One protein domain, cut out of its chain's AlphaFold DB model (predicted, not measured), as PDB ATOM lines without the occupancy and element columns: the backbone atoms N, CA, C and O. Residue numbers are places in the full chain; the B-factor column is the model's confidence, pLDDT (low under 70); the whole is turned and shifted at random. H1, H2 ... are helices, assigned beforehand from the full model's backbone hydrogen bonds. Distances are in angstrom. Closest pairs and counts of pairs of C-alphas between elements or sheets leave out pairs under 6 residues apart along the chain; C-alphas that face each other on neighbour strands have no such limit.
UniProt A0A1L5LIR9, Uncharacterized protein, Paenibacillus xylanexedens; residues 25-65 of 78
ATOM      1  N   ALA A  25     -21.572 -25.793  32.775       95.62
ATOM      2  CA  ALA A  25     -22.336 -24.625  32.346       95.62
ATOM      3  C   ALA A  25     -21.485 -23.670  31.489       95.62
ATOM      4  O   ALA A  25     -21.949 -23.230  30.436       95.62
ATOM      5  N   ALA A  26     -20.232 -23.411  31.882       95.25
ATOM      6  CA  ALA A  26     -19.302 -22.584  31.115       95.25
ATOM      7  C   ALA A  26     -19.059 -23.154  29.708       95.25
ATOM      8  O   ALA A  26     -19.240 -22.434  28.727       95.25
ATOM      9  N   VAL A  27     -18.766 -24.456  29.598       93.44
ATOM     10  CA  VAL A  27     -18.602 -25.171  28.319       93.44
ATOM     11  C   VAL A  27     -19.864 -25.073  27.457       93.44
ATOM     12  O   VAL A  27     -19.769 -24.781  26.270       93.44
ATOM     13  N   MET A  28     -21.050 -25.282  28.037       93.06
ATOM     14  CA  MET A  28     -22.320 -25.212  27.301       93.06
ATOM     15  C   MET A  28     -22.669 -23.796  26.832       93.06
ATOM     16  O   MET A  28     -23.324 -23.637  25.804       93.06
ATOM     17  N   SER A  29     -22.256 -22.774  27.580       95.25
ATOM     18  CA  SER A  29     -22.469 -21.363  27.235       95.25
ATOM     19  C   SER A  29     -21.367 -20.757  26.360       95.25
ATOM     20  O   SER A  29     -21.468 -19.590  25.978       95.25
ATOM     21  N   PHE A  30     -20.308 -21.516  26.056       95.12
ATOM     22  CA  PHE A  30     -19.153 -21.000  25.337       95.12
ATOM     23  C   PHE A  30     -19.536 -20.585  23.911       95.12
ATOM     24  O   PHE A  30     -20.063 -21.376  23.131       95.12
ATOM     25  N   ASN A  31     -19.260 -19.328  23.567       93.50
ATOM     26  CA  ASN A  31     -19.658 -18.708  22.300       93.50
ATOM     27  C   ASN A  31     -18.483 -18.463  21.335       93.50
ATOM     28  O   ASN A  31     -18.662 -17.812  20.305       93.50
ATOM     29  N   GLY A  32     -17.289 -18.960  21.668       90.62
ATOM     30  CA  GLY A  32     -16.094 -18.871  20.833       90.62
ATOM     31  C   GLY A  32     -15.886 -20.102  19.946       90.62
ATOM     32  O   GLY A  32     -16.741 -20.978  19.820       90.62
ATOM     33  N   SER A  33     -14.704 -20.191  19.335       92.81
ATOM     34  CA  SER A  33     -14.313 -21.373  18.561       92.81
ATOM     35  C   SER A  33     -13.938 -22.538  19.475       92.81
ATOM     36  O   SER A  33     -13.047 -22.407  20.311       92.81
ATOM     37  N   VAL A  34     -14.538 -23.708  19.248       90.12
ATOM     38  CA  VAL A  34     -14.187 -24.963  19.945       90.12
ATOM     39  C   VAL A  34     -12.801 -25.507  19.576       90.12
ATOM     40  O   VAL A  34     -12.320 -26.448  20.193       90.12
ATOM     41  N   GLN A  35     -12.156 -24.928  18.559       90.00
ATOM     42  CA  GLN A  35     -10.771 -25.227  18.176       90.00
ATOM     43  C   GLN A  35      -9.777 -24.200  18.744       90.00
ATOM     44  O   GLN A  35      -8.590 -24.259  18.439       90.00
ATOM     45  N   GLY A  36     -10.264 -23.218  19.510       90.44
ATOM     46  CA  GLY A  36      -9.440 -22.197  20.144       90.44
ATOM     47  C   GLY A  36      -8.858 -22.658  21.479       90.44
ATOM     48  O   GLY A  36      -9.416 -23.521  22.158       90.44
ATOM     49  N   THR A  37      -7.771 -22.007  21.885       93.06
ATOM     50  CA  THR A  37      -7.078 -22.259  23.159       93.06
ATOM     51  C   THR A  37      -7.972 -22.038  24.379       93.06
ATOM     52  O   THR A  37      -7.792 -22.702  25.395       93.06
ATOM     53  N   ASP A  38      -8.959 -21.144  24.286       92.56
ATOM     54  CA  ASP A  38      -9.876 -20.846  25.392       92.56
ATOM     55  C   ASP A  38     -10.823 -22.020  25.677       92.56
ATOM     56  O   ASP A  38     -11.075 -22.363  26.833       92.56
ATOM     57  N   PHE A  39     -11.316 -22.679  24.622       93.94
ATOM     58  CA  PHE A  39     -12.137 -23.878  24.772       93.94
ATOM     59  C   PHE A  39     -11.301 -25.065  25.257       93.94
ATOM     60  O   PHE A  39     -11.740 -25.818  26.124       93.94
ATOM     61  N   GLU A  40     -10.079 -25.208  24.736       94.75
ATOM     62  CA  GLU A  40      -9.141 -26.228  25.204       94.75
ATOM     63  C   GLU A  40      -8.850 -26.072  26.703       94.75
ATOM     64  O   GLU A  40      -8.896 -27.059  27.434       94.75
ATOM     65  N   ALA A  41      -8.635 -24.844  27.185       94.75
ATOM     66  CA  ALA A  41      -8.414 -24.571  28.603       94.75
ATOM     67  C   ALA A  41      -9.623 -24.965  29.470       94.75
ATOM     68  O   ALA A  41      -9.444 -25.630  30.491       94.75
ATOM     69  N   LEU A  42     -10.849 -24.630  29.043       94.38
ATOM     70  CA  LEU A  42     -12.078 -25.061  29.726       94.38
ATOM     71  C   LEU A  42     -12.186 -26.587  29.797       94.38
ATOM     72  O   LEU A  42     -12.611 -27.135  30.818       94.38
ATOM     73  N   TRP A  43     -11.794 -27.279  28.727       93.88
ATOM     74  CA  TRP A  43     -11.845 -28.734  28.664       93.88
ATOM     75  C   TRP A  43     -10.774 -29.401  29.535       93.88
ATOM     76  O   TRP A  43     -11.074 -30.334  30.278       93.88
ATOM     77  N   GLN A  44      -9.543 -28.884  29.517       95.31
ATOM     78  CA  GLN A  44      -8.466 -29.343  30.397       95.31
ATOM     79  C   GLN A  44      -8.820 -29.128  31.875       95.31
ATOM     80  O   GLN A  44      -8.587 -30.005  32.710       95.31
ATOM     81  N   GLU A  45      -9.423 -27.984  32.209       95.88
ATOM     82  CA  GLU A  45      -9.946 -27.727  33.549       95.88
ATOM     83  C   GLU A  45     -11.004 -28.765  33.935       95.88
ATOM     84  O   GLU A  45     -10.919 -29.366  35.009       95.88
ATOM     85  N   ARG A  46     -11.953 -29.045  33.035       95.44
ATOM     86  CA  ARG A  46     -12.997 -30.050  33.251       95.44
ATOM     87  C   ARG A  46     -12.422 -31.424  33.572       95.44
ATOM     88  O   ARG A  46     -12.875 -32.056  34.526       95.44
ATOM     89  N   ASP A  47     -11.418 -31.870  32.821       96.75
ATOM     90  CA  ASP A  47     -10.757 -33.160  33.039       96.75
ATOM     91  C   ASP A  47     -10.059 -33.215  34.406       96.75
ATOM     92  O   ASP A  47     -10.143 -34.220  35.122       96.75
ATOM     93  N   MET A  48      -9.409 -32.127  34.828       96.62
ATOM     94  CA  MET A  48      -8.817 -32.046  36.165       96.62
ATOM     95  C   MET A  48      -9.878 -32.123  37.269       96.62
ATOM     96  O   MET A  48      -9.686 -32.853  38.249       96.62
ATOM     97  N   ILE A  49     -10.995 -31.401  37.129       97.25
ATOM     98  CA  ILE A  49     -12.086 -31.432  38.111       97.25
ATOM     99  C   ILE A  49     -12.718 -32.828  38.149       97.25
ATOM    100  O   ILE A  49     -12.924 -33.367  39.235       97.25
ATOM    101  N   TYR A  50     -12.953 -33.454  36.990       96.12
ATOM    102  CA  TYR A  50     -13.499 -34.808  36.905       96.12
ATOM    103  C   TYR A  50     -12.630 -35.825  37.648       96.12
ATOM    104  O   TYR A  50     -13.141 -36.598  38.456       96.12
ATOM    105  N   ASN A  51     -11.311 -35.785  37.448       96.69
ATOM    106  CA  ASN A  51     -10.392 -36.672  38.160       96.69
ATOM    107  C   ASN A  51     -10.436 -36.453  39.681       96.69
ATOM    108  O   ASN A  51     -10.449 -37.417  40.449       96.69
ATOM    109  N   ARG A  52     -10.504 -35.196  40.142       95.06
ATOM    110  CA  ARG A  52     -10.650 -34.881  41.576       95.06
ATOM    111  C   ARG A  52     -11.963 -35.412  42.139       95.06
ATOM    112  O   ARG A  52     -11.949 -36.048  43.192       95.06
ATOM    113  N   TRP A  53     -13.064 -35.190  41.428       96.50
ATOM    114  CA  TRP A  53     -14.381 -35.678  41.815       96.50
ATOM    115  C   TRP A  53     -14.425 -37.202  41.879       96.50
ATOM    116  O   TRP A  53     -14.876 -37.756  42.877       96.50
ATOM    117  N   GLN A  54     -13.883 -37.890  40.874       96.81
ATOM    118  CA  GLN A  54     -13.847 -39.351  40.829       96.81
ATOM    119  C   GLN A  54     -13.029 -39.943  41.987       96.81
ATOM    120  O   GLN A  54     -13.434 -40.941  42.594       96.81
ATOM    121  N   ASN A  55     -11.899 -39.320  42.327       95.50
ATOM    122  CA  ASN A  55     -11.085 -39.724  43.472       95.50
ATOM    123  C   ASN A  55     -11.834 -39.503  44.793       95.50
ATOM    124  O   ASN A  55     -11.910 -40.417  45.611       95.50
ATOM    125  N   ALA A  56     -12.454 -38.333  44.975       93.94
ATOM    126  CA  ALA A  56     -13.246 -38.031  46.166       93.94
ATOM    127  C   ALA A  56     -14.460 -38.964  46.305       93.94
ATOM    128  O   ALA A  56     -14.724 -39.466  47.394       93.94
ATOM    129  N   ALA A  57     -15.152 -39.267  45.203       95.38
ATOM    130  CA  ALA A  57     -16.264 -40.213  45.164       95.38
ATOM    131  C   ALA A  57     -15.821 -41.633  45.540       95.38
ATOM    132  O   ALA A  57     -16.552 -42.354  46.215       95.38
ATOM    133  N   SER A  58     -14.621 -42.038  45.119       96.56
ATOM    134  CA  SER A  58     -14.052 -43.337  45.489       96.56
ATOM    135  C   SER A  58     -13.762 -43.402  46.988       96.56
ATOM    136  O   SER A  58     -14.206 -44.345  47.635       96.56
ATOM    137  N   SER A  59     -13.141 -42.367  47.566       95.19
ATOM    138  CA  SER A  59     -12.927 -42.274  49.018       95.19
ATOM    139  C   SER A  59     -14.234 -42.188  49.811       95.19
ATOM    140  O   SER A  59     -14.332 -42.751  50.897       95.19
ATOM    141  N   LEU A  60     -15.258 -41.518  49.275       94.88
ATOM    142  CA  LEU A  60     -16.562 -41.396  49.924       94.88
ATOM    143  C   LEU A  60     -17.233 -42.766  50.117       94.88
ATOM    144  O   LEU A  60     -17.843 -43.006  51.154       94.88
ATOM    145  N   ARG A  61     -17.087 -43.690  49.155       93.62
ATOM    146  CA  ARG A  61     -17.647 -45.057  49.237       93.62
ATOM    147  C   ARG A  61     -17.045 -45.906  50.353       93.62
ATOM    148  O   ARG A  61     -17.649 -46.903  50.733       93.62
ATOM    149  N   GLU A  62     -15.877 -45.528  50.857       94.19
ATOM    150  CA  GLU A  62     -15.209 -46.206  51.969       94.19
ATOM    151  C   GLU A  62     -15.660 -45.668  53.336       94.19
ATOM    152  O   GLU A  62     -15.276 -46.214  54.374       94.19
ATOM    153  N   LEU A  63     -16.463 -44.596  53.360       92.94
ATOM    154  CA  LEU A  63     -16.947 -43.998  54.597       92.94
ATOM    155  C   LEU A  63     -18.116 -44.779  55.212       92.94
ATOM    156  O   LEU A  63     -18.878 -45.437  54.499       92.94
ATOM    157  N   PRO A  64     -18.318 -44.652  56.537       95.25
ATOM    158  CA  PRO A  64     -19.537 -45.118  57.181       95.25
ATOM    159  C   PRO A  64     -20.811 -44.501  56.563       95.25
ATOM    160  O   PRO A  64     -20.772 -43.360  56.080       95.25
ATOM    161  N   PRO A  65     -21.957 -45.211  56.593       92.62
ATOM    162  CA  PRO A  65     -23.188 -44.788  55.920       92.62
ATOM    163  C   PRO A  65     -23.696 -43.394  56.311       92.62
ATOM    164  O   PRO A  65     -24.240 -42.679  55.471       92.62
TER     165      PRO A  65
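AT A GLANCE: This is residues 25 to 65 of the 78 residues of an uncharacterized protein of Paenibacillus xylanexedens (UniProt A0A1L5LIR9). One long straight helix, H2, makes a rod, and the short helix H1 folds back through a loop to pack on the first part of it, residues 39 to 43. Residues 47 to 65, the far part of H2 and the tail after it, stick out free. The printed part has 41 residues with two named helices, H1 then H2, and no named strand; the class is all helix. It is extended, with a radius of gyration of the C-alphas of 14.6 A and spans of 45 by 15 by 8 A.

IN THESE COORDINATES: H2, residues 37 to 60, runs 34.2 A from C-alpha 37 at (-7.078, -22.259, 23.159) to C-alpha 60 at (-16.562, -41.396, 49.924). H1, residues 25 to 29, begins with C-alpha 25 at (-22.336, -24.625, 32.346) and is 6.1 A long.

HOW THE PARTS SIT: H2 touches H1 with residues 39 to 43 alone; the closest C-alphas, of Leu 42 and Val 27, are 6.7 A apart. In H1 and H2 every O i to N i+4 pair is within hydrogen-bond range.

THE WHOLE: The C-alphas farthest apart, of Ser 33 and Pro 64, are 45.6 A apart. The link from H1 to H2, seven residues, is short. The printed part has no cut, and no printed residue has a pLDDT under 70.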